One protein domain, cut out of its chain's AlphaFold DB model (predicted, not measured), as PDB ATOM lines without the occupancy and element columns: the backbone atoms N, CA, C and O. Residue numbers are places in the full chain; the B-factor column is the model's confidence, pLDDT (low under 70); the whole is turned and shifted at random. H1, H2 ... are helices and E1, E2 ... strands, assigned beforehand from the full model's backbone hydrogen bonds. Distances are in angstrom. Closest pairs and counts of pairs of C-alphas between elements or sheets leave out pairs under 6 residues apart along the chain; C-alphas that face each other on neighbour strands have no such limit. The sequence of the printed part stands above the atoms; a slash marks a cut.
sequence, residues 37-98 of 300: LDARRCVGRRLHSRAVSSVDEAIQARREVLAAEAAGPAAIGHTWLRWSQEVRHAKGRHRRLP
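AT A GLANCE: This is residues 37 to 98 of the 300 residues of the protein "Hypothetical protein" of Polarella glacialis (UniProt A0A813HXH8). Two helices, H1 and H2, make a V, joined where H1 ends and H2 begins, and the small hairpin of strands E1 and E2 packs on H2, with E1 reaching H1 as well. A second small hairpin, E3 and E4, lies past the last residues of H2, at one end of the domain. The 62 printed residues hold two named helices and four named strands, in the order E1, E2, H1, H2, E3, E4; both two-stranded sheets are antiparallel and the class is mixed, helices and strands. The whole is compact, with a radius of gyration of the C-alphas of 11.8 A, and flat, with spans of 32 by 28 by 15 A.

IN THESE COORDINATES: E1 is residues 37 to 39, beginning at C-alpha 37 (49.947, -174.781, 2.562), and E2 is residues 45 to 48, 10.2 A long. H1, residues 55 to 71, measures 24.3 A, and H2, residues 73 to 84, 15.8 A. E3 is residues 88 to 90; E4, residues 93 to 95, ends at C-alpha 95 (66.426, -175.949, 0.497).

HOW THE PARTS SIT: E1 and E2 form a hairpin, with N 37 and O 47 at 2.8 A. The closest C-alphas of E1 and H2 are those of Ala 39 and Ile 76, 6.4 A; of E2 and H2, Leu 47 and Trp 80, 7.0 A; of E1 and H1, Leu 37 and Val 65, 6.2 A. H1, with residues 65 to 69 alone, touches H2, with residues 75 to 79 alone; the closest C-alphas are those of Ala 68 and Ala 75, 4.9 A. This helical hairpin runs opposite ways at a tilt of 36 degrees, only just steep. In H1 and H2 every O i to N i+4 pair is within hydrogen-bond range. E3 and E4 form a hairpin, with N 95 and O 88 at 2.8 A. E2 and E3 are only just apart, closest 8.3 A.

THE WHOLE: The C-alphas of Ala 71 and Gly 92 are the two farthest apart, 33.7 A. The printed part has no cut and no long link. The mean pLDDT of the printed part is 89.8, and no printed residue is under 70.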
ATOM      1  N   LEU A  37      50.419-176.070   2.078       94.25
ATOM      2  CA  LEU A  37      49.947-174.781   2.562       94.25
ATOM      3  C   LEU A  37      49.883-173.787   1.398       94.25
ATOM      4  O   LEU A  37      50.915-173.385   0.837       94.25
ATOM      5  N   ASP A  38      48.673-173.350   1.038       94.06
ATOM      6  CA  ASP A  38      48.476-172.325   0.012       94.06
ATOM      7  C   ASP A  38      48.535-170.903   0.586       94.06
ATOM      8  O   ASP A  38      47.538-170.196   0.716       94.06
ATOM      9  N   ALA A  39      49.749-170.435   0.862       91.75
ATOM     10  CA  ALA A  39      49.989-169.064   1.298       91.75
ATOM     11  C   ALA A  39      50.057-168.057   0.131       91.75
ATOM     12  O   ALA A  39      50.576-166.954   0.308       91.75
ATOM     13  N   ARG A  40      49.548-168.361  -1.079       91.75
ATOM     14  CA  ARG A  40      49.613-167.418  -2.220       91.75
ATOM     15  C   ARG A  40      48.887-166.111  -1.956       91.75
ATOM     16  O   ARG A  40      49.336-165.064  -2.412       91.75
ATOM     17  N   ARG A  41      47.771-166.167  -1.233       86.00
ATOM     18  CA  ARG A  41      47.010-164.963  -0.883       86.00
ATOM     19  C   ARG A  41      47.775-164.085   0.100       86.00
ATOM     20  O   ARG A  41      47.681-162.870  -0.023       86.00
ATOM     21  N   CYS A  42      48.541-164.698   1.003       86.12
ATOM     22  CA  CYS A  42      49.296-164.007   2.039       86.12
ATOM     23  C   CYS A  42      50.691-163.608   1.541       86.12
ATOM     24  O   CYS A  42      50.958-162.438   1.304       86.12
ATOM     25  N   VAL A  43      51.545-164.602   1.294       88.06
ATOM     26  CA  VAL A  43      52.984-164.473   1.012       88.06
ATOM     27  C   VAL A  43      53.315-164.629  -0.484       88.06
ATOM     28  O   VAL A  43      54.456-164.469  -0.915       88.06
ATOM     29  N   GLY A  44      52.327-164.948  -1.328       88.38
ATOM     30  CA  GLY A  44      52.531-165.122  -2.773       88.38
ATOM     31  C   GLY A  44      53.162-166.461  -3.167       88.38
ATOM     32  O   GLY A  44      53.535-166.648  -4.325       88.38
ATOM     33  N   ARG A  45      53.295-167.411  -2.230       88.50
ATOM     34  CA  ARG A  45      53.967-168.703  -2.446       88.50
ATOM     35  C   ARG A  45      53.159-169.861  -1.872       88.50
ATOM     36  O   ARG A  45      52.456-169.698  -0.885       88.50
ATOM     37  N   ARG A  46      53.297-171.037  -2.489       91.81
ATOM     38  CA  ARG A  46      52.870-172.318  -1.905       91.81
ATOM     39  C   ARG A  46      54.046-172.971  -1.213       91.81
ATOM     40  O   ARG A  46      55.189-172.767  -1.630       91.81
ATOM     41  N   LEU A  47      53.751-173.744  -0.182       91.62
ATOM     42  CA  LEU A  47      54.761-174.426   0.598       91.62
ATOM     43  C   LEU A  47      54.272-175.826   0.963       91.62
ATOM     44  O   LEU A  47      53.114-175.996   1.325       91.62
ATOM     45  N   HIS A  48      55.153-176.811   0.843       90.81
ATOM     46  CA  HIS A  48      54.889-178.181   1.273       90.81
ATOM     47  C   HIS A  48      55.439-178.366   2.688       90.81
ATOM     48  O   HIS A  48      56.468-177.763   3.010       90.81
ATOM     49  N   SER A  49      54.782-179.168   3.522       90.31
ATOM     50  CA  SER A  49      55.351-179.609   4.800       90.31
ATOM     51  C   SER A  49      56.611-180.450   4.566       90.31
ATOM     52  O   SER A  49      56.889-180.883   3.440       90.31
ATOM     53  N   ARG A  50      57.367-180.732   5.631       89.06
ATOM     54  CA  ARG A  50      58.299-181.866   5.640       89.06
ATOM     55  C   ARG A  50      57.591-183.156   5.185       89.06
ATOM     56  O   ARG A  50      56.394-183.336   5.419       89.06
ATOM     57  N   ALA A  51      58.343-184.022   4.502       88.31
ATOM     58  CA  ALA A  51      57.890-185.359   4.133       88.31
ATOM     59  C   ALA A  51      57.809-186.246   5.379       88.31
ATOM     60  O   ALA A  51      58.756-186.282   6.166       88.31
ATOM     61  N   VAL A  52      56.693-186.949   5.535       88.81
ATOM     62  CA  VAL A  52      56.438-187.872   6.647       88.81
ATOM     63  C   VAL A  52      56.087-189.254   6.106       88.81
ATOM     64  O   VAL A  52      55.482-189.356   5.040       88.81
ATOM     65  N   SER A  53      56.484-190.316   6.801       88.25
ATOM     66  CA  SER A  53      56.195-191.708   6.417       88.25
ATOM     67  C   SER A  53      54.927-192.259   7.078       88.25
ATOM     68  O   SER A  53      54.385-193.260   6.617       88.25
ATOM     69  N   SER A  54      54.423-191.597   8.126       90.81
ATOM     70  CA  SER A  54      53.201-191.989   8.831       90.81
ATOM     71  C   SER A  54      51.970-191.229   8.328       90.81
ATOM     72  O   SER A  54      51.999-190.009   8.129       90.81
ATOM     73  N   VAL A  55      50.858-191.953   8.171       91.69
ATOM     74  CA  VAL A  55      49.546-191.375   7.840       91.69
ATOM     75  C   VAL A  55      49.055-190.451   8.957       91.69
ATOM     76  O   VAL A  55      48.491-189.397   8.663       91.69
ATOM     77  N   ASP A  56      49.309-190.788  10.220       93.62
ATOM     78  CA  ASP A  56      48.858-189.986  11.363       93.62
ATOM     79  C   ASP A  56      49.538-188.613  11.392       93.62
ATOM     80  O   ASP A  56      48.880-187.585  11.574       93.62
ATOM     81  N   GLU A  57      50.841-188.569  11.102       92.12
ATOM     82  CA  GLU A  57      51.588-187.314  10.960       92.12
ATOM     83  C   GLU A  57      51.059-186.476   9.789       92.12
ATOM     84  O   GLU A  57      50.919-185.254   9.894       92.12
ATOM     85  N   ALA A  58      50.698-187.124   8.676       91.44
ATOM     86  CA  ALA A  58      50.111-186.449   7.523       91.44
ATOM     87  C   ALA A  58      48.736-185.844   7.847       91.44
ATOM     88  O   ALA A  58      48.436-184.711   7.450       91.44
ATOM     89  N   ILE A  59      47.902-186.575   8.595       94.94
ATOM     90  CA  ILE A  59      46.609-186.091   9.085       94.94
ATOM     91  C   ILE A  59      46.817-184.900  10.019       94.94
ATOM     92  O   ILE A  59      46.102-183.902   9.892       94.94
ATOM     93  N   GLN A  60      47.808-184.958  10.909       95.56
ATOM     94  CA  GLN A  60      48.111-183.861  11.820       95.56
ATOM     95  C   GLN A  60      48.569-182.607  11.067       95.56
ATOM     96  O   GLN A  60      48.010-181.531  11.277       95.56
ATOM     97  N   ALA A  61      49.485-182.742  10.104       93.31
ATOM     98  CA  ALA A  61      49.910-181.629   9.256       93.31
ATOM     99  C   ALA A  61      48.733-181.022   8.471       93.31
ATOM    100  O   ALA A  61      48.624-179.800   8.336       93.31
ATOM    101  N   ARG A  62      47.797-181.853   7.991       95.38
ATOM    102  CA  ARG A  62      46.567-181.377   7.345       95.38
ATOM    103  C   ARG A  62      45.664-180.613   8.318       95.38
ATOM    104  O   ARG A  62      45.125-179.574   7.938       95.38
ATOM    105  N   ARG A  63      45.493-181.097   9.552       96.94
ATOM    106  CA  ARG A  63      44.714-180.405  10.595       96.94
ATOM    107  C   ARG A  63      45.309-179.041  10.923       96.94
ATOM    108  O   ARG A  63      44.555-178.080  11.027       96.94
ATOM    109  N   GLU A  64      46.634-178.931  11.005       95.88
ATOM    110  CA  GLU A  64      47.308-177.645  11.214       95.88
ATOM    111  C   GLU A  64      47.027-176.642  10.085       95.88
ATOM    112  O   GLU A  64      46.765-175.470  10.357       95.88
ATOM    113  N   VAL A  65      47.043-177.086   8.821       95.62
ATOM    114  CA  VAL A  65      46.712-176.219   7.674       95.62
ATOM    115  C   VAL A  65      45.270-175.731   7.765       95.62
ATOM    116  O   VAL A  65      45.028-174.535   7.630       95.62
ATOM    117  N   LEU A  66      44.324-176.630   8.045       95.88
ATOM    118  CA  LEU A  66      42.911-176.271   8.181       95.88
ATOM    119  C   LEU A  66      42.674-175.312   9.357       95.88
ATOM    120  O   LEU A  66      41.916-174.353   9.223       95.88
ATOM    121  N   ALA A  67      43.349-175.528  10.488       96.62
ATOM    122  CA  ALA A  67      43.285-174.630  11.638       96.62
ATOM    123  C   ALA A  67      43.848-173.239  11.305       96.62
ATOM    124  O   ALA A  67      43.241-172.226  11.650       96.62
ATOM    125  N   ALA A  68      44.970-173.175  10.580       94.75
ATOM    126  CA  ALA A  68      45.543-171.912  10.128       94.75
ATOM    127  C   ALA A  68      44.622-171.184   9.134       94.75
ATOM    128  O   ALA A  68      44.469-169.969   9.223       94.75
ATOM    129  N   GLU A  69      43.981-171.909   8.214       94.00
ATOM    130  CA  GLU A  69      42.999-171.338   7.287       94.00
ATOM    131  C   GLU A  69      41.776-170.769   8.013       94.00
ATOM    132  O   GLU A  69      41.343-169.662   7.685       94.00
ATOM    133  N   ALA A  70      41.264-171.478   9.023       95.12
ATOM    134  CA  ALA A  70      40.149-171.020   9.848       95.12
ATOM    135  C   ALA A  70      40.507-169.781  10.688       95.12
ATOM    136  O   ALA A  70      39.701-168.860  10.799       95.12
ATOM    137  N   ALA A  71      41.726-169.728  11.237       94.50
ATOM    138  CA  ALA A  71      42.224-168.585  12.007       94.50
ATOM    139  C   ALA A  71      42.583-167.370  11.128       94.50
ATOM    140  O   ALA A  71      42.645-166.239  11.609       94.50
ATOM    141  N   GLY A  72      42.798-167.583   9.828       92.19
ATOM    142  CA  GLY A  72      42.928-166.525   8.835       92.19
ATOM    143  C   GLY A  72      44.366-166.203   8.399       92.19
ATOM    144  O   GLY A  72      45.315-166.945   8.665       92.19
ATOM    145  N   PRO A  73      44.560-165.084   7.670       90.94
ATOM    146  CA  PRO A  73      45.796-164.807   6.932       90.94
ATOM    147  C   PRO A  73      47.071-164.749   7.780       90.94
ATOM    148  O   PRO A  73      48.121-165.196   7.315       90.94
ATOM    149  N   ALA A  74      46.984-164.218   9.005       90.12
ATOM    150  CA  ALA A  74      48.117-164.118   9.923       90.12
ATOM    151  C   ALA A  74      48.589-165.506  10.386       90.12
ATOM    152  O   ALA A  74      49.777-165.815  10.304       90.12
ATOM    153  N   ALA A  75      47.657-166.385  10.766       93.75
ATOM    154  CA  ALA A  75      47.968-167.761  11.147       93.75
ATOM    155  C   ALA A  75      48.582-168.550   9.979       93.75
ATOM    156  O   ALA A  75      49.588-169.235  10.160       93.75
ATOM    157  N   ILE A  76      48.060-168.379   8.757       94.12
ATOM    158  CA  ILE A  76      48.676-168.928   7.536       94.12
ATOM    159  C   ILE A  76      50.116-168.417   7.377       94.12
ATOM    160  O   ILE A  76      51.010-169.195   7.044       94.12
ATOM    161  N   GLY A  77      50.355-167.124   7.613       92.62
ATOM    162  CA  GLY A  77      51.681-166.507   7.550       92.62
ATOM    163  C   GLY A  77      52.668-167.086   8.567       92.62
ATOM    164  O   GLY A  77      53.796-167.416   8.201       92.62
ATOM    165  N   HIS A  78      52.236-167.291   9.812       93.19
ATOM    166  CA  HIS A  78      53.052-167.916  10.856       93.19
ATOM    167  C   HIS A  78      53.351-169.388  10.563       93.19
ATOM    168  O   HIS A  78      54.509-169.805  10.652       93.19
ATOM    169  N   THR A  79      52.351-170.167  10.141       95.06
ATOM    170  CA  THR A  79      52.555-171.560   9.714       95.06
ATOM    171  C   THR A  79      53.506-171.623   8.524       95.06
ATOM    172  O   THR A  79      54.431-172.433   8.524       95.06
ATOM    173  N   TRP A  80      53.354-170.718   7.553       94.88
ATOM    174  CA  TRP A  80      54.267-170.604   6.420       94.88
ATOM    175  C   TRP A  80      55.689-170.276   6.870       94.88
ATOM    176  O   TRP A  80      56.626-170.894   6.374       94.88
ATOM    177  N   LEU A  81      55.869-169.349   7.816       93.94
ATOM    178  CA  LEU A  81      57.178-168.987   8.355       93.94
ATOM    179  C   LEU A  81      57.829-170.175   9.071       93.94
ATOM    180  O   LEU A  81      58.986-170.472   8.780       93.94
ATOM    181  N   ARG A  82      57.096-170.884   9.936       93.50
ATOM    182  CA  ARG A  82      57.579-172.096  10.620       93.50
ATOM    183  C   ARG A  82      58.021-173.138   9.602       93.50
ATOM    184  O   ARG A  82      59.191-173.508   9.563       93.50
ATOM    185  N   TRP A  83      57.124-173.490   8.685       92.69
ATOM    186  CA  TRP A  83      57.433-174.443   7.634       92.69
ATOM    187  C   TRP A  83      58.593-173.950   6.778       92.69
ATOM    188  O   TRP A  83      59.396-174.777   6.384       92.69
ATOM    189  N   SER A  84      58.743-172.646   6.486       91.56
ATOM    190  CA  SER A  84      59.829-172.060   5.661       91.56
ATOM    191  C   SER A  84      61.238-172.442   6.141       91.56
ATOM    192  O   SER A  84      62.167-172.503   5.329       91.56
ATOM    193  N   GLN A  85      61.354-172.727   7.442       91.50
ATOM    194  CA  GLN A  85      62.588-173.069   8.140       91.50
ATOM    195  C   GLN A  85      62.907-174.563   8.151       91.50
ATOM    196  O   GLN A  85      64.045-174.929   8.428       91.50
ATOM    197  N   GLU A  86      61.951-175.418   7.809       89.75
ATOM    198  CA  GLU A  86      62.192-176.850   7.683       89.75
ATOM    199  C   GLU A  86      63.022-177.145   6.429       89.75
ATOM    200  O   GLU A  86      62.826-176.544   5.361       89.75
ATOM    201  N   VAL A  87      63.953-178.092   6.561       84.12
ATOM    202  CA  VAL A  87      64.749-178.594   5.440       84.12
ATOM    203  C   VAL A  87      63.830-179.351   4.490       84.12
ATOM    204  O   VAL A  87      63.118-180.270   4.889       84.12
ATOM    205  N   ARG A  88      63.849-178.970   3.210       79.75
ATOM    206  CA  ARG A  88      63.008-179.591   2.182       79.75
ATOM    207  C   ARG A  88      63.786-179.988   0.955       79.75
ATOM    208  O   ARG A  88      64.588-179.203   0.458       79.75
ATOM    209  N   HIS A  89      63.450-181.141   0.393       73.94
ATOM    210  CA  HIS A  89      63.886-181.483  -0.950       73.94
ATOM    211  C   HIS A  89      63.035-180.758  -1.986       73.94
ATOM    212  O   HIS A  89      61.828-180.961  -2.091       73.94
ATOM    213  N   ALA A  90      63.681-179.922  -2.790       71.25
ATOM    214  CA  ALA A  90      63.079-179.327  -3.971       71.25
ATOM    215  C   ALA A  90      64.055-179.456  -5.140       71.25
ATOM    216  O   ALA A  90      65.163-178.919  -5.087       71.25
ATOM    217  N   LYS A  91      63.629-180.147  -6.207       74.38
ATOM    218  CA  LYS A  91      64.452-180.419  -7.402       74.38
ATOM    219  C   LYS A  91      65.803-181.069  -7.053       74.38
ATOM    220  O   LYS A  91      66.848-180.593  -7.487       74.38
ATOM    221  N   GLY A  92      65.778-182.092  -6.198       74.62
ATOM    222  CA  GLY A  92      66.977-182.838  -5.798       74.62
ATOM    223  C   GLY A  92      67.934-182.101  -4.855       74.62
ATOM    224  O   GLY A  92      69.000-182.622  -4.567       74.62
ATOM    225  N   ARG A  93      67.588-180.907  -4.349       75.81
ATOM    226  CA  ARG A  93      68.427-180.169  -3.389       75.81
ATOM    227  C   ARG A  93      67.682-179.891  -2.094       75.81
ATOM    228  O   ARG A  93      66.501-179.537  -2.135       75.81
ATOM    229  N   HIS A  94      68.397-179.973  -0.975       77.38
ATOM    230  CA  HIS A  94      67.930-179.453   0.303       77.38
ATOM    231  C   HIS A  94      67.859-177.930   0.225       77.38
ATOM    232  O   HIS A  94      68.837-177.248  -0.079       77.38
ATOM    233  N   ARG A  95      66.670-177.384   0.455       79.31
ATOM    234  CA  ARG A  95      66.426-175.949   0.497       79.31
ATOM    235  C   ARG A  95      65.782-175.596   1.822       79.31
ATOM    236  O   ARG A  95      64.748-176.151   2.187       79.31
ATOM    237  N   ARG A  96      66.364-174.602   2.477       85.50
ATOM    238  CA  ARG A  96      65.780-173.871   3.597       85.50
ATOM    239  C   ARG A  96      65.757-172.396   3.224       85.50
ATOM    240  O   ARG A  96      66.692-171.904   2.592       85.50
ATOM    241  N   LEU A  97      64.677-171.695   3.556       85.62
ATOM    242  CA  LEU A  97      64.634-170.256   3.336       85.62
ATOM    243  C   LEU A  97      65.338-169.561   4.513       85.62
ATOM    244  O   LEU A  97      64.948-169.816   5.652       85.62
ATOM    245  N   PRO A  98      66.323-168.671   4.281       89.31
ATOM    246  CA  PRO A  98      66.953-167.924   5.366       89.31
ATOM    247  C   PRO A  98      65.903-167.195   6.211       89.31
ATOM    248  O   PRO A  98      64.991-166.574   5.654       89.31
TER     249      PRO A  98